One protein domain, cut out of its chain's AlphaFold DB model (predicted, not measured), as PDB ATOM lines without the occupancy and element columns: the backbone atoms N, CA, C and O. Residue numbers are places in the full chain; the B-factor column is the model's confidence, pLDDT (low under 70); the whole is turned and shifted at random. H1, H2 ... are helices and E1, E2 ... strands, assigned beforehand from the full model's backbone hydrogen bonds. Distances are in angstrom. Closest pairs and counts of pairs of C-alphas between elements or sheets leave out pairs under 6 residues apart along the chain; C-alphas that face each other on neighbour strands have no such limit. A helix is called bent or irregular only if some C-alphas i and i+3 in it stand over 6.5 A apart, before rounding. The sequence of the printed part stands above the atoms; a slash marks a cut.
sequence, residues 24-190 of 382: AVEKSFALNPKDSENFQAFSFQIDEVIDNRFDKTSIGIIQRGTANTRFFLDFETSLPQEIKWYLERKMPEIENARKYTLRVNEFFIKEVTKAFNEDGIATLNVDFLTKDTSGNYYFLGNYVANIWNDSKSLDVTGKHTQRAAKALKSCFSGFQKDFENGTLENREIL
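What this domain is: This is residues 24 to 190 of the 382 residues of an uncharacterized protein of Flavobacteriaceae bacterium (UniProt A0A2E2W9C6). A long, strongly twisted sheet, with the long strands E5, E6 and E7 making its length, curls round the long helix H2 and the shorter helix H1. The hairpin E3 and E4, with E1 beside E4, extends the sheet near one end of its length, while E2 and the three-residue E8 are edge strands toward the other end. The printed part has 167 residues with eight named strands and two named helices, in the order E1 E2 E3 E4 H1 E5 E6 E7 H2 E8; the class is mixed, helices and strands. The sheet is branched, with parallel and antiparallel pairs. The whole is compact, with a radius of gyration of the C-alphas of 16.8 A, yet elongated in outline, spanning 55 by 29 by 25 A.

Where its parts are: Find C-alpha 25 at (19.507, 22.885, 0.503), where E1, residues 25 to 29, begins. Next come E2, residues 44 to 51, 20.0 A long, then E3, residues 60 to 64, and E4, residues 69 to 75. H1, residues 79 to 90, runs 16.5 A. From C-alpha 98 at (-3.413, -7.466, -2.168), E5, residues 98 to 113, runs 42.4 A. E6, residues 118 to 131, covers 42.2 A and E7, residues 137 to 148, 32.3 A. H2, residues 157 to 181, is 37.3 A long and irregular, with C-alphas 158 and 161 being 7.3 A apart. E8, residues 187 to 189, ends at C-alpha 189, (-6.038, 4.290, 13.042).

How they stand to each other: Start at E5, which bends by 60 degrees at residue 101. On one side of it are E2, parallel, with N 102 and O 48 2.8 A apart, and E3, parallel, with N 61 and O 109 2.8 A apart. On the other side is E6, antiparallel, with N 110 and O 121 2.9 A apart. E5, E6 and E7 form a meander, each strand the antiparallel neighbour of the one before; N 124 and O 145 are 2.9 A apart. E8 is antiparallel to E7, with N 139 and O 187 at 2.8 A. E4 forms a hairpin with E3, N 71 and O 62 being 2.8 A apart, and E1 is parallel to E4, with N 26 and O 72 at 2.8 A. H2 is on the sheet; its closest C-alphas to E7 are those of Cys 171 and Tyr 143, 5.1 A apart. H1 is on the sheet too; its closest C-alphas to E2 are those of Pro 80 and Val 49, 5.0 A apart. H1 and H2 are near each other, with 6 pairs of C-alphas within 10 A. Every O i to N i+4 pair is within hydrogen-bond range in H1, and 19 of 21 are in H2.

The domain as a whole: Look for the two C-alphas farthest apart, those of Phe 116 and Ser 134, 55.9 A. The printed part has no cut. The link from E1 to E2, residues 30 to 43, is long. Confidence is under 70 at residues 24 to 25, 27, 38 and 150 to 154.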
ATOM      1  N   ALA A  24      22.472  25.943   2.236       60.88
ATOM      2  CA  ALA A  24      22.443  25.275   0.955       60.88
ATOM      3  C   ALA A  24      21.618  23.989   1.122       60.88
ATOM      4  O   ALA A  24      22.083  22.993   1.682       60.88
ATOM      5  N   VAL A  25      20.356  24.059   0.703       61.00
ATOM      6  CA  VAL A  25      19.507  22.885   0.503       61.00
ATOM      7  C   VAL A  25      19.821  22.342  -0.875       61.00
ATOM      8  O   VAL A  25      19.738  23.064  -1.870       61.00
ATOM      9  N   GLU A  26      20.185  21.072  -0.931       71.19
ATOM     10  CA  GLU A  26      20.426  20.382  -2.176       71.19
ATOM     11  C   GLU A  26      19.237  19.492  -2.535       71.19
ATOM     12  O   GLU A  26      19.021  18.424  -1.962       71.19
ATOM     13  N   LYS A  27      18.479  19.950  -3.531       65.81
ATOM     14  CA  LYS A  27      17.390  19.199  -4.157       65.81
ATOM     15  C   LYS A  27      17.931  18.413  -5.345       65.81
ATOM     16  O   LYS A  27      17.792  18.847  -6.480       65.81
ATOM     17  N   SER A  28      18.650  17.331  -5.075       71.31
ATOM     18  CA  SER A  28      19.247  16.495  -6.131       71.31
ATOM     19  C   SER A  28      19.164  15.000  -5.834       71.31
ATOM     20  O   SER A  28      19.729  14.185  -6.568       71.31
ATOM     21  N   PHE A  29      18.492  14.616  -4.746       80.25
ATOM     22  CA  PHE A  29      18.316  13.211  -4.438       80.25
ATOM     23  C   PHE A  29      17.116  12.654  -5.185       80.25
ATOM     24  O   PHE A  29      16.050  13.262  -5.212       80.25
ATOM     25  N   ALA A  30      17.295  11.467  -5.750       83.94
ATOM     26  CA  ALA A  30      16.238  10.700  -6.380       83.94
ATOM     27  C   ALA A  30      16.411   9.230  -6.007       83.94
ATOM     28  O   ALA A  30      17.535   8.692  -5.988       83.94
ATOM     29  N   LEU A  31      15.291   8.557  -5.746       81.19
ATOM     30  CA  LEU A  31      15.263   7.105  -5.603       81.19
ATOM     31  C   LEU A  31      15.343   6.479  -7.000       81.19
ATOM     32  O   LEU A  31      14.377   5.942  -7.526       81.19
ATOM     33  N   ASN A  32      16.510   6.584  -7.637       81.19
ATOM     34  CA  ASN A  32      16.748   6.012  -8.955       81.19
ATOM     35  C   ASN A  32      17.097   4.520  -8.837       81.19
ATOM     36  O   ASN A  32      18.204   4.194  -8.398       81.19
ATOM     37  N   PRO A  33      16.201   3.601  -9.236       72.69
ATOM     38  CA  PRO A  33      16.505   2.179  -9.220       72.69
ATOM     39  C   PRO A  33      17.668   1.871 -10.161       72.69
ATOM     40  O   PRO A  33      17.663   2.286 -11.318       72.69
ATOM     41  N   LYS A  34      18.649   1.098  -9.690       77.44
ATOM     42  CA  LYS A  34      19.667   0.508 -10.574       77.44
ATOM     43  C   LYS A  34      19.172  -0.837 -11.084       77.44
ATOM     44  O   LYS A  34      18.673  -1.626 -10.286       77.44
ATOM     45  N   ASP A  35      19.346  -1.149 -12.364       71.00
ATOM     46  CA  ASP A  35      18.861  -2.414 -12.952       71.00
ATOM     47  C   ASP A  35      19.407  -3.661 -12.240       71.00
ATOM     48  O   ASP A  35      18.706  -4.656 -12.092       71.00
ATOM     49  N   SER A  36      20.626  -3.577 -11.704       71.25
ATOM     50  CA  SER A  36      21.268  -4.649 -10.935       71.25
ATOM     51  C   SER A  36      20.711  -4.855  -9.521       71.25
ATOM     52  O   SER A  36      21.081  -5.820  -8.848       71.25
ATOM     53  N   GLU A  37      19.836  -3.975  -9.031       71.81
ATOM     54  CA  GLU A  37      19.175  -4.156  -7.738       71.81
ATOM     55  C   GLU A  37      18.106  -5.246  -7.836       71.81
ATOM     56  O   GLU A  37      17.039  -5.041  -8.419       71.81
ATOM     57  N   ASN A  38      18.395  -6.389  -7.211       68.50
ATOM     58  CA  ASN A  38      17.445  -7.477  -7.028       68.50
ATOM     59  C   ASN A  38      16.465  -7.125  -5.895       68.50
ATOM     60  O   ASN A  38      16.763  -7.306  -4.704       68.50
ATOM     61  N   PHE A  39      15.310  -6.582  -6.269       73.62
ATOM     62  CA  PHE A  39      14.163  -6.404  -5.387       73.62
ATOM     63  C   PHE A  39      13.352  -7.704  -5.431       73.62
ATOM     64  O   PHE A  39      12.968  -8.155  -6.506       73.62
ATOM     65  N   GLN A  40      13.190  -8.367  -4.283       75.56
ATOM     66  CA  GLN A  40      12.470  -9.639  -4.222       75.56
ATOM     67  C   GLN A  40      11.024  -9.421  -4.685       75.56
ATOM     68  O   GLN A  40      10.440  -8.381  -4.384       75.56
ATOM     69  N   ALA A  41      10.446 -10.391  -5.394       80.50
ATOM     70  CA  ALA A  41       9.019 -10.366  -5.679       80.50
ATOM     71  C   ALA A  41       8.243 -10.521  -4.362       80.50
ATOM     72  O   ALA A  41       8.418 -11.511  -3.649       80.50
ATOM     73  N   PHE A  42       7.417  -9.532  -4.039       88.75
ATOM     74  CA  PHE A  42       6.523  -9.562  -2.887       88.75
ATOM     75  C   PHE A  42       5.124  -9.999  -3.326       88.75
ATOM     76  O   PHE A  42       4.719  -9.748  -4.459       88.75
ATOM     77  N   SER A  43       4.378 -10.646  -2.432       90.25
ATOM     78  CA  SER A  43       3.017 -11.146  -2.719       90.25
ATOM     79  C   SER A  43       1.926 -10.065  -2.653       90.25
ATOM     80  O   SER A  43       0.732 -10.358  -2.716       90.25
ATOM     81  N   PHE A  44       2.337  -8.811  -2.500       93.06
ATOM     82  CA  PHE A  44       1.477  -7.660  -2.292       93.06
ATOM     83  C   PHE A  44       1.963  -6.462  -3.104       93.06
ATOM     84  O   PHE A  44       3.068  -6.461  -3.652       93.06
ATOM     85  N   GLN A  45       1.141  -5.419  -3.135       93.69
ATOM     86  CA  GLN A  45       1.447  -4.144  -3.766       93.69
ATOM     87  C   GLN A  45       1.244  -2.983  -2.807       93.69
ATOM     88  O   GLN A  45       0.417  -3.052  -1.898       93.69
ATOM     89  N   ILE A  46       1.972  -1.900  -3.067       95.50
ATOM     90  CA  ILE A  46       1.709  -0.601  -2.457       95.50
ATOM     91  C   ILE A  46       0.933   0.242  -3.462       95.50
ATOM     92  O   ILE A  46       1.433   0.484  -4.560       95.50
ATOM     93  N   ASP A  47      -0.276   0.667  -3.112       94.12
ATOM     94  CA  ASP A  47      -1.120   1.500  -3.981       94.12
ATOM     95  C   ASP A  47      -1.059   2.990  -3.618       94.12
ATOM     96  O   ASP A  47      -1.182   3.861  -4.486       94.12
ATOM     97  N   GLU A  48      -0.799   3.278  -2.348       96.31
ATOM     98  CA  GLU A  48      -0.737   4.617  -1.786       96.31
ATOM     99  C   GLU A  48       0.465   4.763  -0.852       96.31
ATOM    100  O   GLU A  48       0.842   3.842  -0.126       96.31
ATOM    101  N   VAL A  49       1.059   5.957  -0.854       97.31
ATOM    102  CA  VAL A  49       2.129   6.328   0.072       97.31
ATOM    103  C   VAL A  49       1.718   7.596   0.811       97.31
ATOM    104  O   VAL A  49       1.411   8.609   0.185       97.31
ATOM    105  N   ILE A  50       1.745   7.553   2.141       95.19
ATOM    106  CA  ILE A  50       1.449   8.693   3.014       95.19
ATOM    107  C   ILE A  50       2.755   9.160   3.652       95.19
ATOM    108  O   ILE A  50       3.418   8.395   4.349       95.19
ATOM    109  N   ASP A  51       3.126  10.426   3.455       92.44
ATOM    110  CA  ASP A  51       4.232  11.045   4.194       92.44
ATOM    111  C   ASP A  51       3.719  11.533   5.558       92.44
ATOM    112  O   ASP A  51       3.107  12.601   5.663       92.44
ATOM    113  N   ASN A  52       3.953  10.731   6.596       86.88
ATOM    114  CA  ASN A  52       3.617  11.026   7.990       86.88
ATOM    115  C   ASN A  52       4.844  11.483   8.793       86.88
ATOM    116  O   ASN A  52       4.813  11.515  10.026       86.88
ATOM    117  N   ARG A  53       5.942  11.831   8.113       83.75
ATOM    118  CA  ARG A  53       7.130  12.337   8.793       83.75
ATOM    119  C   ARG A  53       6.805  13.642   9.491       83.75
ATOM    120  O   ARG A  53       6.074  14.492   8.974       83.75
ATOM    121  N   PHE A  54       7.417  13.791  10.654       70.31
ATOM    122  CA  PHE A  54       7.357  15.010  11.436       70.31
ATOM    123  C   PHE A  54       7.974  16.200  10.686       70.31
ATOM    124  O   PHE A  54       7.358  17.254  10.568       70.31
ATOM    125  N   ASP A  55       9.169  15.999  10.122       73.12
ATOM    126  CA  ASP A  55       9.838  16.958   9.246       73.12
ATOM    127  C   ASP A  55       9.754  16.492   7.790       73.12
ATOM    128  O   ASP A  55      10.209  15.403   7.430       73.12
ATOM    129  N   LYS A  56       9.164  17.343   6.951       82.69
ATOM    130  CA  LYS A  56       8.995  17.117   5.510       82.69
ATOM    131  C   LYS A  56       9.905  18.004   4.660       82.69
ATOM    132  O   LYS A  56       9.828  17.936   3.440       82.69
ATOM    133  N   THR A  57      10.728  18.847   5.285       76.31
ATOM    134  CA  THR A  57      11.572  19.841   4.601       76.31
ATOM    135  C   THR A  57      12.914  19.285   4.134       76.31
ATOM    136  O   THR A  57      13.587  19.900   3.309       76.31
ATOM    137  N   SER A  58      13.317  18.132   4.668       83.75
ATOM    138  CA  SER A  58      14.540  17.434   4.301       83.75
ATOM    139  C   SER A  58      14.369  15.928   4.499       83.75
ATOM    140  O   SER A  58      13.509  15.460   5.249       83.75
ATOM    141  N   ILE A  59      15.196  15.152   3.809       88.25
ATOM    142  CA  ILE A  59      15.310  13.700   3.955       88.25
ATOM    143  C   ILE A  59      16.672  13.290   4.519       88.25
ATOM    144  O   ILE A  59      16.999  12.105   4.519       88.25
ATOM    145  N   GLY A  60      17.518  14.239   4.925       85.00
ATOM    146  CA  GLY A  60      18.865  13.902   5.359       85.00
ATOM    147  C   GLY A  60      19.890  15.024   5.320       85.00
ATOM    148  O   GLY A  60      19.625  16.153   4.918       85.00
ATOM    149  N   ILE A  61      21.111  14.671   5.712       83.88
ATOM    150  CA  ILE A  61      22.288  15.532   5.623       83.88
ATOM    151  C   ILE A  61      23.411  14.773   4.935       83.88
ATOM    152  O   ILE A  61      23.835  13.711   5.398       83.88
ATOM    153  N   ILE A  62      23.942  15.382   3.883       84.75
ATOM    154  CA  ILE A  62      25.166  14.941   3.215       84.75
ATOM    155  C   ILE A  62      26.286  15.951   3.452       84.75
ATOM    156  O   ILE A  62      26.071  17.054   3.962       84.75
ATOM    157  N   GLN A  63      27.497  15.576   3.082       81.12
ATOM    158  CA  GLN A  63      28.702  16.366   3.171       81.12
ATOM    159  C   GLN A  63      29.330  16.489   1.787       81.12
ATOM    160  O   GLN A  63      29.358  15.544   1.004       81.12
ATOM    161  N   ARG A  64      29.832  17.679   1.455       76.12
ATOM    162  CA  ARG A  64      30.519  17.928   0.185       76.12
ATOM    163  C   ARG A  64      31.763  18.781   0.343       76.12
ATOM    164  O   ARG A  64      31.873  19.635   1.227       76.12
ATOM    165  N   GLY A  65      32.665  18.574  -0.612       75.88
ATOM    166  CA  GLY A  65      33.924  19.294  -0.730       75.88
ATOM    167  C   GLY A  65      34.965  18.848   0.294       75.88
ATOM    168  O   GLY A  65      34.680  18.145   1.256       75.88
ATOM    169  N   THR A  66      36.196  19.310   0.101       70.94
ATOM    170  CA  THR A  66      37.352  18.975   0.951       70.94
ATOM    171  C   THR A  66      37.221  19.466   2.393       70.94
ATOM    172  O   THR A  66      37.928  18.989   3.275       70.94
ATOM    173  N   ALA A  67      36.314  20.414   2.639       75.38
ATOM    174  CA  ALA A  67      35.999  20.938   3.960       75.38
ATOM    175  C   ALA A  67      34.849  20.188   4.663       75.38
ATOM    176  O   ALA A  67      34.441  20.622   5.739       75.38
ATOM    177  N   ASN A  68      34.303  19.111   4.074       72.69
ATOM    178  CA  ASN A  68      33.170  18.349   4.622       72.69
ATOM    179  C   ASN A  68      31.983  19.254   4.997       72.69
ATOM    180  O   ASN A  68      31.393  19.158   6.078       72.69
ATOM    181  N   THR A  69      31.665  20.198   4.107       78.06
ATOM    182  CA  THR A  69      30.572  21.147   4.332       78.06
ATOM    183  C   THR A  69      29.253  20.393   4.267       78.06
ATOM    184  O   THR A  69      29.046  19.615   3.343       78.06
ATOM    185  N   ARG A  70      28.373  20.596   5.249       79.25
ATOM    186  CA  ARG A  70      27.088  19.891   5.346       79.25
ATOM    187  C   ARG A  70      26.017  20.567   4.492       79.25
ATOM    188  O   ARG A  70      25.891  21.787   4.546       79.25
ATOM    189  N   PHE A  71      25.226  19.765   3.790       79.75
ATOM    190  CA  PHE A  71      24.100  20.190   2.957       79.75
ATOM    191  C   PHE A  71      22.848  19.401   3.341       79.75
ATOM    192  O   PHE A  71      22.949  18.209   3.650       79.75
ATOM    193  N   PHE A  72      21.677  20.048   3.308       82.94
ATOM    194  CA  PHE A  72      20.413  19.311   3.409       82.94
ATOM    195  C   PHE A  72      20.181  18.554   2.133       82.94
ATOM    196  O   PHE A  72      20.364  19.097   1.046       82.94
ATOM    197  N   LEU A  73      19.751  17.318   2.300       84.50
ATOM    198  CA  LEU A  73      19.262  16.509   1.216       84.50
ATOM    199  C   LEU A  73      17.747  16.635   1.186       84.50
ATOM    200  O   LEU A  73      17.097  16.519   2.228       84.50
ATOM    201  N   ASP A  74      17.196  16.851   0.006       88.12
ATOM    202  CA  ASP A  74      15.765  16.744  -0.244       88.12
ATOM    203  C   ASP A  74      15.541  16.146  -1.636       88.12
ATOM    204  O   ASP A  74      16.446  16.123  -2.483       88.12
ATOM    205  N   PHE A  75      14.337  15.634  -1.853       87.56
ATOM    206  CA  PHE A  75      13.909  15.171  -3.161       87.56
ATOM    207  C   PHE A  75      13.568  16.354  -4.076       87.56
ATOM    208  O   PHE A  75      13.194  17.440  -3.626       87.56
ATOM    209  N   GLU A  76      13.683  16.148  -5.389       86.25
ATOM    210  CA  GLU A  76      13.145  17.111  -6.357       86.25
ATOM    211  C   GLU A  76      11.609  17.113  -6.350       86.25
ATOM    212  O   GLU A  76      10.984  18.159  -6.547       86.25
ATOM    213  N   THR A  77      11.002  15.951  -6.085       90.44
ATOM    214  CA  THR A  77       9.551  15.780  -5.955       90.44
ATOM    215  C   THR A  77       9.153  15.376  -4.532       90.44
ATOM    216  O   THR A  77       9.989  15.248  -3.647       90.44
ATOM    217  N   SER A  78       7.858  15.227  -4.251       92.44
ATOM    218  CA  SER A  78       7.413  14.804  -2.915       92.44
ATOM    219  C   SER A  78       7.838  13.360  -2.613       92.44
ATOM    220  O   SER A  78       7.753  12.512  -3.500       92.44
ATOM    221  N   LEU A  79       8.162  13.041  -1.353       93.44
ATOM    222  CA  LEU A  79       8.511  11.677  -0.924       93.44
ATOM    223  C   LEU A  79       7.515  10.591  -1.402       93.44
ATOM    224  O   LEU A  79       7.981   9.564  -1.901       93.44
ATOM    225  N   PRO A  80       6.178  10.775  -1.307       96.00
ATOM    226  CA  PRO A  80       5.228   9.791  -1.828       96.00
ATOM    227  C   PRO A  80       5.425   9.480  -3.313       96.00
ATOM    228  O   PRO A  80       5.383   8.317  -3.711       96.00
ATOM    229  N   GLN A  81       5.687  10.511  -4.119       94.69
ATOM    230  CA  GLN A  81       5.905  10.381  -5.557       94.69
ATOM    231  C   GLN A  81       7.197   9.617  -5.866       94.69
ATOM    232  O   GLN A  81       7.190   8.723  -6.708       94.69
ATOM    233  N   GLU A  82       8.280   9.922  -5.150       94.56
ATOM    234  CA  GLU A  82       9.580   9.256  -5.306       94.56
ATOM    235  C   GLU A  82       9.512   7.771  -4.960       94.56
ATOM    236  O   GLU A  82       9.991   6.928  -5.722       94.56
ATOM    237  N   ILE A  83       8.877   7.428  -3.833       95.06
ATOM    238  CA  ILE A  83       8.674   6.026  -3.452       95.06
ATOM    239  C   ILE A  83       7.796   5.331  -4.490       95.06
ATOM    240  O   ILE A  83       8.144   4.239  -4.932       95.06
ATOM    241  N   LYS A  84       6.694   5.956  -4.922       93.69
ATOM    242  CA  LYS A  84       5.797   5.364  -5.919       93.69
ATOM    243  C   LYS A  84       6.528   5.065  -7.230       93.69
ATOM    244  O   LYS A  84       6.480   3.932  -7.696       93.69
ATOM    245  N   TRP A  85       7.283   6.023  -7.766       92.06
ATOM    246  CA  TRP A  85       8.093   5.815  -8.971       92.06
ATOM    247  C   TRP A  85       9.158   4.730  -8.805       92.06
ATOM    248  O   TRP A  85       9.411   3.962  -9.737       92.06
ATOM    249  N   TYR A  86       9.791   4.652  -7.633       92.19
ATOM    250  CA  TYR A  86      10.737   3.580  -7.338       92.19
ATOM    251  C   TYR A  86      10.046   2.209  -7.360       92.19
ATOM    252  O   TYR A  86      10.537   1.278  -8.006       92.19
ATOM    253  N   LEU A  87       8.893   2.089  -6.694       91.81
ATOM    254  CA  LEU A  87       8.134   0.844  -6.597       91.81
ATOM    255  C   LEU A  87       7.544   0.421  -7.943       91.81
ATOM    256  O   LEU A  87       7.686  -0.739  -8.290       91.81
ATOM    257  N   GLU A  88       7.003   1.327  -8.757       89.50
ATOM    258  CA  GLU A  88       6.496   1.006 -10.106       89.50
ATOM    259  C   GLU A  88       7.567   0.350 -10.999       89.50
ATOM    260  O   GLU A  88       7.267  -0.510 -11.825       89.50
ATOM    261  N   ARG A  89       8.840   0.722 -10.812       89.12
ATOM    262  CA  ARG A  89       9.972   0.147 -11.556       89.12
ATOM    263  C   ARG A  89      10.499  -1.159 -10.956       89.12
ATOM    264  O   ARG A  89      11.097  -1.953 -11.680       89.12
ATOM    265  N   LYS A  90      10.359  -1.366  -9.643       88.38
ATOM    266  CA  LYS A  90      10.940  -2.515  -8.915       88.38
ATOM    267  C   LYS A  90       9.940  -3.594  -8.513       88.38
ATOM    268  O   LYS A  90      10.344  -4.728  -8.272       88.38
ATOM    269  N   MET A  91       8.666  -3.249  -8.461       87.50
ATOM    270  CA  MET A  91       7.530  -4.099  -8.140       87.50
ATOM    271  C   MET A  91       6.508  -3.956  -9.269       87.50
ATOM    272  O   MET A  91       5.560  -3.180  -9.137       87.50
ATOM    273  N   PRO A  92       6.711  -4.654 -10.403       81.50
ATOM    274  CA  PRO A  92       5.760  -4.605 -11.506       81.50
ATOM    275  C   PRO A  92       4.374  -5.041 -11.035       81.50
ATOM    276  O   PRO A  92       4.243  -5.777 -10.052       81.50
ATOM    277  N   GLU A  93       3.336  -4.583 -11.736       83.62
ATOM    278  CA  GLU A  93       1.985  -4.885 -11.296       83.62
ATOM    279  C   GLU A  93       1.689  -6.392 -11.322       83.62
ATOM    280  O   GLU A  93       1.964  -7.077 -12.306       83.62
ATOM    281  N   ILE A  94       1.126  -6.904 -10.225       85.81
ATOM    282  CA  ILE A  94       0.702  -8.293 -10.081       85.81
ATOM    283  C   ILE A  94      -0.821  -8.289 -10.063       85.81
ATOM    284  O   ILE A  94      -1.448  -7.686  -9.188       85.81
ATOM    285  N   GLU A  95      -1.417  -8.970 -11.034       84.94
ATOM    286  CA  GLU A  95      -2.865  -9.113 -11.116       84.94
ATOM    287  C   GLU A  95      -3.403  -9.777  -9.837       84.94
ATOM    288  O   GLU A  95      -2.873 -10.789  -9.377       84.94
ATOM    289  N   ASN A  96      -4.457  -9.202  -9.253       87.12
ATOM    290  CA  ASN A  96      -5.095  -9.672  -8.015       87.12
ATOM    291  C   ASN A  96      -4.213  -9.654  -6.751       87.12
ATOM    292  O   ASN A  96      -4.606 -10.227  -5.733       87.12
ATOM    293  N   ALA A  97      -3.050  -8.994  -6.767       90.19
ATOM    294  CA  ALA A  97      -2.272  -8.823  -5.545       90.19
ATOM    295  C   ALA A  97      -3.010  -7.939  -4.533       90.19
ATOM    296  O   ALA A  97      -3.690  -6.969  -4.883       90.19
ATOM    297  N   ARG A  98      -2.849  -8.272  -3.249       92.62
ATOM    298  CA  ARG A  98      -3.413  -7.466  -2.168       92.62
ATOM    299  C   ARG A  98      -2.693  -6.120  -2.112       92.62
ATOM    300  O   ARG A  98      -1.463  -6.074  -2.129       92.62
ATOM    301  N   LYS A  99      -3.475  -5.044  -2.062       94.81
ATOM    302  CA  LYS A  99      -2.991  -3.663  -2.045       94.81
ATOM    303  C   LYS A  99      -2.961  -3.131  -0.619       94.81
ATOM    304  O   LYS A  99      -3.871  -3.415   0.161       94.81
ATOM    305  N   TYR A 100      -1.913  -2.385  -0.305       96.88
ATOM    306  CA  TYR A 100      -1.689  -1.780   0.999       96.88
ATOM    307  C   TYR A 100      -1.211  -0.339   0.851       96.88
ATOM    308  O   TYR A 100      -0.476  -0.010  -0.082       96.88
ATOM    309  N   THR A 101      -1.535   0.484   1.842       97.69
ATOM    310  CA  THR A 101      -0.989   1.833   1.964       97.69
ATOM    311  C   THR A 101       0.302   1.781   2.779       97.69
ATOM    312  O   THR A 101       0.340   1.201   3.867       97.69
ATOM    313  N   LEU A 102       1.356   2.434   2.290       97.88
ATOM    314  CA  LEU A 102       2.609   2.622   3.018       97.88
ATOM    315  C   LEU A 102       2.615   3.997   3.694       97.88
ATOM    316  O   LEU A 102       2.693   5.024   3.020       97.88
ATOM    317  N   ARG A 103       2.587   4.045   5.024       95.38
ATOM    318  CA  ARG A 103       2.742   5.302   5.772       95.38
ATOM    319  C   ARG A 103       4.187   5.454   6.233       95.38
ATOM    320  O   ARG A 103       4.673   4.650   7.019       95.38
ATOM    321  N   VAL A 104       4.881   6.484   5.758       93.75
ATOM    322  CA  VAL A 104       6.282   6.750   6.104       93.75
ATOM    323  C   VAL A 104       6.353   7.672   7.313       93.75
ATOM    324  O   VAL A 104       5.969   8.834   7.223       93.75
ATOM    325  N   ASN A 105       6.870   7.159   8.426       84.88
ATOM    326  CA  ASN A 105       7.038   7.908   9.674       84.88
ATOM    327  C   ASN A 105       8.434   8.534   9.785       84.88
ATOM    328  O   ASN A 105       8.589   9.606  10.363       84.88
ATOM    329  N   GLU A 106       9.447   7.893   9.196       86.94
ATOM    330  CA  GLU A 106      10.814   8.411   9.120       86.94
ATOM    331  C   GLU A 106      11.457   7.992   7.800       86.94
ATOM    332  O   GLU A 106      11.362   6.835   7.395       86.94
ATOM    333  N   PHE A 107      12.140   8.930   7.148       90.06
ATOM    334  CA  PHE A 107      13.029   8.664   6.024       90.06
ATOM    335  C   PHE A 107      14.214   9.614   6.162       90.06
ATOM    336  O   PHE A 107      14.057  10.821   5.962       90.06
ATOM    337  N   PHE A 108      15.376   9.079   6.534       89.69
ATOM    338  CA  PHE A 108      16.543   9.893   6.842       89.69
ATOM    339  C   PHE A 108      17.836   9.305   6.273       89.69
ATOM    340  O   PHE A 108      18.125   8.120   6.428       89.69
ATOM    341  N   ILE A 109      18.641  10.149   5.634       88.81
ATOM    342  CA  ILE A 109      19.951   9.815   5.076       88.81
ATOM    343  C   ILE A 109      21.013  10.659   5.781       88.81
ATOM    344  O   ILE A 109      20.861  11.869   5.929       88.81
ATOM    345  N   LYS A 110      22.113  10.046   6.218       86.56
ATOM    346  CA  LYS A 110      23.177  10.754   6.942       86.56
ATOM    347  C   LYS A 110      24.559  10.290   6.522       86.56
ATOM    348  O   LYS A 110      24.784   9.095   6.345       86.56
ATOM    349  N   GLU A 111      25.501  11.224   6.476       84.25
ATOM    350  CA  GLU A 111      26.939  10.944   6.426       84.25
ATOM    351  C   GLU A 111      27.624  11.306   7.751       84.25
ATOM    352  O   GLU A 111      27.489  12.419   8.278       84.25
ATOM    353  N   VAL A 112      28.370  10.348   8.301       80.12
ATOM    354  CA  VAL A 112      29.147  10.484   9.535       80.12
ATOM    355  C   VAL A 112      30.625  10.311   9.220       80.12
ATOM    356  O   VAL A 112      31.092   9.213   8.927       80.12
ATOM    357  N   THR A 113      31.384  11.392   9.348       73.94
ATOM    358  CA  THR A 113      32.841  11.380   9.189       73.94
ATOM    359  C   THR A 113      33.505  10.999  10.500       73.94
ATOM    360  O   THR A 113      33.271  11.613  11.545       73.94
ATOM    361  N   LYS A 114      34.383  10.009  10.437       73.56
ATOM    362  CA  LYS A 114      35.354   9.652  11.471       73.56
ATOM    363  C   LYS A 114      36.749   9.992  10.944       73.56
ATOM    364  O   LYS A 114      36.925  10.195   9.750       73.56
ATOM    365  N   ALA A 115      37.752  10.029  11.822       72.31
ATOM    366  CA  ALA A 115      39.111  10.482  11.489       72.31
ATOM    367  C   ALA A 115      39.727   9.838  10.225       72.31
ATOM    368  O   ALA A 115      40.567  10.462   9.587       72.31
ATOM    369  N   PHE A 116      39.300   8.624   9.854       71.25
ATOM    370  CA  PHE A 116      39.819   7.893   8.693       71.25
ATOM    371  C   PHE A 116      38.749   7.277   7.783       71.25
ATOM    372  O   PHE A 116      39.105   6.707   6.760       71.25
ATOM    373  N   ASN A 117      37.465   7.373   8.141       72.69
ATOM    374  CA  ASN A 117      36.371   6.699   7.438       72.69
ATOM    375  C   ASN A 117      35.152   7.611   7.353       72.69
ATOM    376  O   ASN A 117      34.922   8.430   8.240       72.69
ATOM    377  N   GLU A 118      34.328   7.392   6.341       75.94
ATOM    378  CA  GLU A 118      33.018   8.010   6.228       75.94
ATOM    379  C   GLU A 118      31.938   6.921   6.182       75.94
ATOM    380  O   GLU A 118      31.991   5.976   5.386       75.94
ATOM    381  N   ASP A 119      30.960   7.038   7.076       83.00
ATOM    382  CA  ASP A 119      29.842   6.111   7.188       83.00
ATOM    383  C   ASP A 119      28.577   6.776   6.644       83.00
ATOM    384  O   ASP A 119      28.154   7.822   7.130       83.00
ATOM    385  N   GLY A 120      27.955   6.149   5.646       85.06
ATOM    386  CA  GLY A 120      26.621   6.517   5.181       85.06
ATOM    387  C   GLY A 120      25.564   5.664   5.871       85.06
ATOM    388  O   GLY A 120      25.732   4.446   5.974       85.06
ATOM    389  N   ILE A 121      24.478   6.298   6.299       88.12
ATOM    390  CA  ILE A 121      23.352   5.670   6.989       88.12
ATOM    391  C   ILE A 121      22.074   6.025   6.234       88.12
ATOM    392  O   ILE A 121      21.889   7.183   5.862       88.12
ATOM    393  N   ALA A 122      21.202   5.040   6.018       91.00
ATOM    394  CA  ALA A 122      19.810   5.276   5.647       91.00
ATOM    395  C   ALA A 122      18.889   4.634   6.687       91.00
ATOM    396  O   ALA A 122      18.974   3.426   6.930       91.00
ATOM    397  N   THR A 123      18.017   5.447   7.266       89.69
ATOM    398  CA  THR A 123      16.998   5.046   8.230       89.69
ATOM    399  C   THR A 123      15.628   5.189   7.589       89.69
ATOM    400  O   THR A 123      15.321   6.205   6.963       89.69
ATOM    401  N   LEU A 124      14.819   4.146   7.728       91.94
ATOM    402  CA  LEU A 124      13.444   4.104   7.260       91.94
ATOM    403  C   LEU A 124      12.569   3.516   8.363       91.94
ATOM    404  O   LEU A 124      12.874   2.444   8.885       91.94
ATOM    405  N   ASN A 125      11.469   4.193   8.665       89.38
ATOM    406  CA  ASN A 125      10.421   3.719   9.556       89.38
ATOM    407  C   ASN A 125       9.082   3.847   8.828       89.38
ATOM    408  O   ASN A 125       8.683   4.956   8.456       89.38
ATOM    409  N   VAL A 126       8.406   2.721   8.605       95.00
ATOM    410  CA  VAL A 126       7.141   2.669   7.866       95.00
ATOM    411  C   VAL A 126       6.105   1.821   8.582       95.00
ATOM    412  O   VAL A 126       6.435   0.815   9.210       95.00
ATOM    413  N   ASP A 127       4.846   2.195   8.397       94.69
ATOM    414  CA  ASP A 127       3.699   1.362   8.717       94.69
ATOM    415  C   ASP A 127       3.075   0.819   7.435       94.69
ATOM    416  O   ASP A 127       2.972   1.529   6.429       94.69
ATOM    417  N   PHE A 128       2.611  -0.423   7.504       97.56
ATOM    418  CA  PHE A 128       1.739  -0.996   6.487       97.56
ATOM    419  C   PHE A 128       0.300  -0.899   6.960       97.56
ATOM    420  O   PHE A 128      -0.015  -1.292   8.085       97.56
ATOM    421  N   LEU A 129      -0.561  -0.371   6.096       97.19
ATOM    422  CA  LEU A 129      -1.971  -0.166   6.384       97.19
ATOM    423  C   LEU A 129      -2.842  -0.851   5.328       97.19
ATOM    424  O   LEU A 129      -2.449  -0.988   4.169       97.19
ATOM    425  N   THR A 130      -4.057  -1.225   5.711       96.94
ATOM    426  CA  THR A 130      -5.136  -1.575   4.775       96.94
ATOM    427  C   THR A 130      -6.278  -0.578   4.913       96.94
ATOM    428  O   THR A 130      -6.425   0.058   5.957       96.94
ATOM    429  N   LYS A 131      -7.102  -0.465   3.871       96.12
ATOM    430  CA  LYS A 131      -8.372   0.267   3.916       96.12
ATOM    431  C   LYS A 131      -9.538  -0.707   3.954       96.12
ATOM    432  O   LYS A 131      -9.488  -1.743   3.286       96.12
ATOM    433  N   ASP A 132     -10.573  -0.378   4.714       94.56
ATOM    434  CA  ASP A 132     -11.876  -1.024   4.557       94.56
ATOM    435  C   ASP A 132     -12.676  -0.397   3.398       94.56
ATOM    436  O   ASP A 132     -12.230   0.534   2.722       94.56
ATOM    437  N   THR A 133     -13.881  -0.913   3.149       93.38
ATOM    438  CA  THR A 133     -14.778  -0.404   2.099       93.38
ATOM    439  C   THR A 133     -15.320   0.998   2.377       93.38
ATOM    440  O   THR A 133     -15.817   1.641   1.454       93.38
ATOM    441  N   SER A 134     -15.235   1.469   3.621       93.81
ATOM    442  CA  SER A 134     -15.637   2.817   4.035       93.81
ATOM    443  C   SER A 134     -14.479   3.819   3.943       93.81
ATOM    444  O   SER A 134     -14.698   5.017   4.102       93.81
ATOM    445  N   GLY A 135     -13.263   3.344   3.653       92.81
ATOM    446  CA  GLY A 135     -12.050   4.152   3.560       92.81
ATOM    447  C   GLY A 135     -11.305   4.330   4.883       92.81
ATOM    448  O   GLY A 135     -10.344   5.099   4.915       92.81
ATOM    449  N   ASN A 136     -11.702   3.636   5.954       93.56
ATOM    450  CA  ASN A 136     -10.997   3.698   7.235       93.56
ATOM    451  C   ASN A 136      -9.689   2.912   7.154       93.56
ATOM    452  O   ASN A 136      -9.630   1.841   6.543       93.56
ATOM    453  N   TYR A 137      -8.644   3.442   7.786       95.06
ATOM    454  CA  TYR A 137      -7.324   2.824   7.794       95.06
ATOM    455  C   TYR A 137      -7.158   1.884   8.978       95.06
ATOM    456  O   TYR A 137      -7.473   2.232  10.114       95.06
ATOM    457  N   TYR A 138      -6.557   0.731   8.715       94.38
ATOM    458  CA  TYR A 138      -6.181  -0.243   9.729       94.38
ATOM    459  C   TYR A 138      -4.683  -0.494   9.664       94.38
ATOM    460  O   TYR A 138      -4.135  -0.796   8.603       94.38
ATOM    461  N   PHE A 139      -4.029  -0.357  10.808       92.12
ATOM    462  CA  PHE A 139      -2.621  -0.639  11.016       92.12
ATOM    463  C   PHE A 139      -2.368  -2.146  11.042       92.12
ATOM    464  O   PHE A 139      -3.026  -2.867  11.794       92.12
ATOM    465  N   LEU A 140      -1.401  -2.592  10.234       95.38
ATOM    466  CA  LEU A 140      -1.013  -3.999  10.098       95.38
ATOM    467  C   LEU A 140       0.340  -4.322  10.735       95.38
ATOM    468  O   LEU A 140       0.616  -5.482  11.030       95.38
ATOM    469  N   GLY A 141       1.197  -3.318  10.914       91.94
ATOM    470  CA  GLY A 141       2.523  -3.493  11.494       91.94
ATOM    471  C   GLY A 141       3.464  -2.333  11.184       91.94
ATOM    472  O   GLY A 141       3.281  -1.600  10.208       91.94
ATOM    473  N   ASN A 142       4.484  -2.183  12.030       90.75
ATOM    474  CA  ASN A 142       5.528  -1.165  11.929       90.75
ATOM    475  C   ASN A 142       6.889  -1.822  11.669       90.75
ATOM    476  O   ASN A 142       7.291  -2.738  12.390       90.75
ATOM    477  N   TYR A 143       7.617  -1.315  10.675       93.38
ATOM    478  CA  TYR A 143       8.880  -1.886  10.220       93.38
ATOM    479  C   TYR A 143       9.952  -0.813  10.112       93.38
ATOM    480  O   TYR A 143       9.812   0.168   9.378       93.38
ATOM    481  N   VAL A 144      11.061  -1.047  10.811       88.88
ATOM    482  CA  VAL A 144      12.193  -0.124  10.879       88.88
ATOM    483  C   VAL A 144      13.432  -0.776  10.282       88.88
ATOM    484  O   VAL A 144      13.789  -1.901  10.633       88.88
ATOM    485  N   ALA A 145      14.125  -0.047   9.413       91.50
ATOM    486  CA  ALA A 145      15.396  -0.448   8.836       91.50
ATOM    487  C   ALA A 145      16.448   0.642   9.053       91.50
ATOM    488  O   ALA A 145      16.213   1.816   8.788       91.50
ATOM    489  N   ASN A 146      17.636   0.228   9.497       90.19
ATOM    490  CA  ASN A 146      18.803   1.090   9.673       90.19
ATOM    491  C   ASN A 146      19.975   0.489   8.893       90.19
ATOM    492  O   ASN A 146      20.618  -0.456   9.353       90.19
ATOM    493  N   ILE A 147      20.233   1.007   7.692       90.94
ATOM    494  CA  ILE A 147      21.244   0.472   6.777       90.94
ATOM    495  C   ILE A 147      22.533   1.278   6.898       90.94
ATOM    496  O   ILE A 147      22.593   2.437   6.491       90.94
ATOM    497  N   TRP A 148      23.573   0.626   7.411       88.56
ATOM    498  CA  TRP A 148      24.923   1.173   7.546       88.56
ATOM    499  C   TRP A 148      25.833   0.723   6.397       88.56
ATOM    500  O   TRP A 148      25.547  -0.237   5.677       88.56
ATOM    501  N   ASN A 149      26.964   1.409   6.235       77.81
ATOM    502  CA  ASN A 149      28.060   0.944   5.390       77.81
ATOM    503  C   ASN A 149      28.811  -0.245   6.007       77.81
ATOM    504  O   ASN A 149      29.170  -0.217   7.180       77.81
ATOM    505  N   ASP A 150      29.235  -1.175   5.148       59.22
ATOM    506  CA  ASP A 150      30.421  -2.000   5.400       59.22
ATOM    507  C   ASP A 150      31.689  -1.164   5.124       59.22
ATOM    508  O   ASP A 150      32.225  -1.133   4.018       59.22
ATOM    509  N   SER A 151      32.078  -0.392   6.139       52.44
ATOM    510  CA  SER A 151      33.392   0.173   6.527       52.44
ATOM    511  C   SER A 151      34.524   0.556   5.533       52.44
ATOM    512  O   SER A 151      35.571   0.972   6.024       52.44
ATOM    513  N   LYS A 152      34.423   0.473   4.193       59.50
ATOM    514  CA  LYS A 152      35.591   0.718   3.292       59.50
ATOM    515  C   LYS A 152      35.317   1.418   1.949       59.50
ATOM    516  O   LYS A 152      36.143   1.349   1.043       59.50
ATOM    517  N   SER A 153      34.170   2.072   1.766       60.66
ATOM    518  CA  SER A 153      33.859   2.747   0.493       60.66
ATOM    519  C   SER A 153      34.328   4.199   0.483       60.66
ATOM    520  O   SER A 153      33.868   4.971   1.313       60.66
ATOM    521  N   LEU A 154      35.158   4.578  -0.496       64.00
ATOM    522  CA  LEU A 154      35.551   5.977  -0.740       64.00
ATOM    523  C   LEU A 154      34.395   6.843  -1.263       64.00
ATOM    524  O   LEU A 154      34.401   8.048  -1.062       64.00
ATOM    525  N   ASP A 155      33.409   6.235  -1.929       72.25
ATOM    526  CA  ASP A 155      32.205   6.922  -2.398       72.25
ATOM    527  C   ASP A 155      31.026   6.567  -1.486       72.25
ATOM    528  O   ASP A 155      30.430   5.484  -1.594       72.25
ATOM    529  N   VAL A 156      30.761   7.432  -0.507       75.50
ATOM    530  CA  VAL A 156      29.627   7.293   0.411       75.50
ATOM    531  C   VAL A 156      28.386   7.926  -0.196       75.50
ATOM    532  O   VAL A 156      27.343   7.261  -0.224       75.50
ATOM    533  N   THR A 157      28.512   9.134  -0.742       71.56
ATOM    534  CA  THR A 157      27.402   9.918  -1.289       71.56
ATOM    535  C   THR A 157      26.707   9.219  -2.457       71.56
ATOM    536  O   THR A 157      25.480   9.101  -2.465       71.56
ATOM    537  N   GLY A 158      27.460   8.633  -3.393       76.69
ATOM    538  CA  GLY A 158      26.912   7.919  -4.557       76.69
ATOM    539  C   GLY A 158      26.168   6.617  -4.227       76.69
ATOM    540  O   GLY A 158      25.551   5.994  -5.100       76.69
ATOM    541  N   LYS A 159      26.200   6.184  -2.961       84.25
ATOM    542  CA  LYS A 159      25.550   4.954  -2.481       84.25
ATOM    543  C   LYS A 159      24.276   5.198  -1.675       84.25
ATOM    544  O   LYS A 159      23.631   4.226  -1.288       84.25
ATOM    545  N   HIS A 160      23.871   6.448  -1.445       86.56
ATOM    546  CA  HIS A 160      22.669   6.757  -0.657       86.56
ATOM    547  C   HIS A 160      21.396   6.154  -1.239       86.56
ATOM    548  O   HIS A 160      20.647   5.510  -0.509       86.56
ATOM    549  N   THR A 161      21.208   6.236  -2.558       88.06
ATOM    550  CA  THR A 161      20.073   5.602  -3.246       88.06
ATOM    551  C   THR A 161      20.026   4.094  -2.996       88.06
ATOM    552  O   THR A 161      18.977   3.557  -2.657       88.06
ATOM    553  N   GLN A 162      21.176   3.411  -3.048       87.88
ATOM    554  CA  GLN A 162      21.255   1.974  -2.762       87.88
ATOM    555  C   GLN A 162      20.934   1.655  -1.298       87.88
ATOM    556  O   GLN A 162      20.358   0.608  -1.007       87.88
ATOM    557  N   ARG A 163      21.325   2.521  -0.354       89.50
ATOM    558  CA  ARG A 163      21.008   2.331   1.070       89.50
ATOM    559  C   ARG A 163      19.519   2.515   1.329       89.50
ATOM    560  O   ARG A 163      18.931   1.674   1.999       89.50
ATOM    561  N   ALA A 164      18.910   3.544   0.747       91.62
ATOM    562  CA  ALA A 164      17.473   3.766   0.843       91.62
ATOM    563  C   ALA A 164      16.673   2.609   0.215       91.62
ATOM    564  O   ALA A 164      15.753   2.086   0.840       91.62
ATOM    565  N   ALA A 165      17.094   2.118  -0.955       91.19
ATOM    566  CA  ALA A 165      16.537   0.921  -1.588       91.19
ATOM    567  C   ALA A 165      16.628  -0.326  -0.689       91.19
ATOM    568  O   ALA A 165      15.660  -1.072  -0.535       91.19
ATOM    569  N   LYS A 166      17.786  -0.551  -0.050       91.56
ATOM    570  CA  LYS A 166      17.968  -1.642   0.923       91.56
ATOM    571  C   LYS A 166      17.074  -1.479   2.150       91.56
ATOM    572  O   LYS A 166      16.564  -2.482   2.641       91.56
ATOM    573  N   ALA A 167      16.884  -0.251   2.633       93.69
ATOM    574  CA  ALA A 167      16.019   0.033   3.771       93.69
ATOM    575  C   ALA A 167      14.557  -0.301   3.434       93.69
ATOM    576  O   ALA A 167      13.937  -1.077   4.159       93.69
ATOM    577  N   LEU A 168      14.062   0.165   2.278       94.56
ATOM    578  CA  LEU A 168      12.739  -0.192   1.745       94.56
ATOM    579  C   LEU A 168      12.570  -1.710   1.648       94.56
ATOM    580  O   LEU A 168      11.635  -2.266   2.220       94.56
ATOM    581  N   LYS A 169      13.518  -2.397   0.998       93.38
ATOM    582  CA  LYS A 169      13.486  -3.859   0.867       93.38
ATOM    583  C   LYS A 169      13.432  -4.555   2.230       93.38
ATOM    584  O   LYS A 169      12.660  -5.490   2.394       93.38
ATOM    585  N   SER A 170      14.230  -4.106   3.199       94.69
ATOM    586  CA  SER A 170      14.253  -4.682   4.547       94.69
ATOM    587  C   SER A 170      12.900  -4.552   5.247       94.69
ATOM    588  O   SER A 170      12.429  -5.528   5.828       94.69
ATOM    589  N   CYS A 171      12.255  -3.383   5.167       96.25
ATOM    590  CA  CYS A 171      10.920  -3.189   5.732       96.25
ATOM    591  C   CYS A 171       9.880  -4.084   5.043       96.25
ATOM    592  O   CYS A 171       9.078  -4.725   5.715       96.25
ATOM    593  N   PHE A 172       9.937  -4.197   3.713       95.88
ATOM    594  CA  PHE A 172       8.983  -4.989   2.929       95.88
ATOM    595  C   PHE A 172       9.149  -6.491   3.182       95.88
ATOM    596  O   PHE A 172       8.161  -7.209   3.293       95.88
ATOM    597  N   SER A 173      10.386  -6.971   3.335       95.38
ATOM    598  CA  SER A 173      10.663  -8.350   3.748       95.38
ATOM    599  C   SER A 173      10.169  -8.644   5.165       95.38
ATOM    600  O   SER A 173       9.676  -9.744   5.406       95.38
ATOM    601  N   GLY A 174      10.269  -7.678   6.085       95.44
ATOM    602  CA  GLY A 174       9.670  -7.787   7.416       95.44
ATOM    603  C   GLY A 174       8.155  -7.969   7.336       95.44
ATOM    604  O   GLY A 174       7.626  -8.934   7.879       95.44
ATOM    605  N   PHE A 175       7.483  -7.109   6.572       96.62
ATOM    606  CA  PHE A 175       6.038  -7.194   6.376       96.62
ATOM    607  C   PHE A 175       5.595  -8.485   5.685       96.62
ATOM    608  O   PHE A 175       4.678  -9.145   6.162       96.62
ATOM    609  N   GLN A 176       6.275  -8.898   4.609       95.00
ATOM    610  CA  GLN A 176       5.987 -10.160   3.918       95.00
ATOM    611  C   GLN A 176       6.041 -11.348   4.883       95.00
ATOM    612  O   GLN A 176       5.169 -12.208   4.838       95.00
ATOM    613  N   LYS A 177       7.039 -11.379   5.773       95.75
ATOM    614  CA  LYS A 177       7.186 -12.447   6.762       95.75
ATOM    615  C   LYS A 177       6.001 -12.490   7.730       95.75
ATOM    616  O   LYS A 177       5.478 -13.570   7.987       95.75
ATOM    617  N   ASP A 178       5.579 -11.353   8.274       95.12
ATOM    618  CA  ASP A 178       4.448 -11.320   9.212       95.12
ATOM    619  C   ASP A 178       3.115 -11.606   8.507       95.12
ATOM    620  O   ASP A 178       2.251 -12.289   9.059       95.12
ATOM    621  N   PHE A 179       2.977 -11.159   7.256       93.69
ATOM    622  CA  PHE A 179       1.852 -11.492   6.386       93.69
ATOM    623  C   PHE A 179       1.750 -13.005   6.142       93.69
ATOM    624  O   PHE A 179       0.683 -13.581   6.342       93.69
ATOM    625  N   GLU A 180       2.853 -13.665   5.774       93.56
ATOM    626  CA  GLU A 180       2.910 -15.119   5.562       93.56
ATOM    627  C   GLU A 180       2.650 -15.918   6.845       93.56
ATOM    628  O   GLU A 180       2.045 -16.988   6.793       93.56
ATOM    629  N   ASN A 181       3.074 -15.394   7.999       95.19
ATOM    630  CA  ASN A 181       2.866 -16.037   9.298       95.19
ATOM    631  C   ASN A 181       1.488 -15.746   9.914       95.19
ATOM    632  O   ASN A 181       1.162 -16.321  10.952       95.19
ATOM    633  N   GLY A 182       0.685 -14.857   9.317       92.69
ATOM    634  CA  GLY A 182      -0.614 -14.453   9.858       92.69
ATOM    635  C   GLY A 182      -0.520 -13.669  11.171       92.69
ATOM    636  O   GLY A 182      -1.444 -13.728  11.978       92.69
ATOM    637  N   THR A 183       0.586 -12.958  11.402       91.25
ATOM    638  CA  THR A 183       0.856 -12.200  12.639       91.25
ATOM    639  C   THR A 183       0.667 -10.696  12.469       91.25
ATOM    640  O   THR A 183       1.187  -9.919  13.267       91.25
ATOM    641  N   LEU A 184      -0.029 -10.275  11.411       92.81
ATOM    642  CA  LEU A 184      -0.354  -8.870  11.207       92.81
ATOM    643  C   LEU A 184      -1.304  -8.376  12.294       92.81
ATOM    644  O   LEU A 184      -2.241  -9.071  12.691       92.81
ATOM    645  N   GLU A 185      -1.074  -7.143  12.726       90.81
ATOM    646  CA  GLU A 185      -2.028  -6.418  13.548       90.81
ATOM    647  C   GLU A 185      -3.269  -6.046  12.723       90.81
ATOM    648  O   GLU A 185      -3.298  -6.162  11.494       90.81
ATOM    649  N   ASN A 186      -4.325  -5.615  13.405       90.75
ATOM    650  CA  ASN A 186      -5.512  -5.089  12.746       90.75
ATOM    651  C   ASN A 186      -6.219  -4.092  13.663       90.75
ATOM    652  O   ASN A 186      -7.238  -4.402  14.280       90.75
ATOM    653  N   ARG A 187      -5.633  -2.901  13.788       88.56
ATOM    654  CA  ARG A 187      -6.154  -1.827  14.639       88.56
ATOM    655  C   ARG A 187      -6.525  -0.626  13.790       88.56
ATOM    656  O   ARG A 187      -5.696  -0.153  13.018       88.56
ATOM    657  N   GLU A 188      -7.742  -0.121  13.948       89.25
ATOM    658  CA  GLU A 188      -8.169   1.107  13.276       89.25
ATOM    659  C   GLU A 188      -7.309   2.296  13.730       89.25
ATOM    660  O   GLU A 188      -7.006   2.451  14.917       89.25
ATOM    661  N   ILE A 189      -6.880   3.124  12.779       87.31
ATOM    662  CA  ILE A 189      -6.038   4.290  13.042       87.31
ATOM    663  C   ILE A 189      -6.486   5.507  12.235       87.31
ATOM    664  O   ILE A 189      -7.072   5.405  11.159       87.31
ATOM    665  N   LEU A 190      -6.104   6.683  12.728       86.56
ATOM    666  CA  LEU A 190      -6.212   7.932  11.988       86.56
ATOM    667  C   LEU A 190      -4.876   8.235  11.302       86.56
ATOM    668  O   LEU A 190      -3.803   8.103  11.892       86.56
TER     669      LEU A 190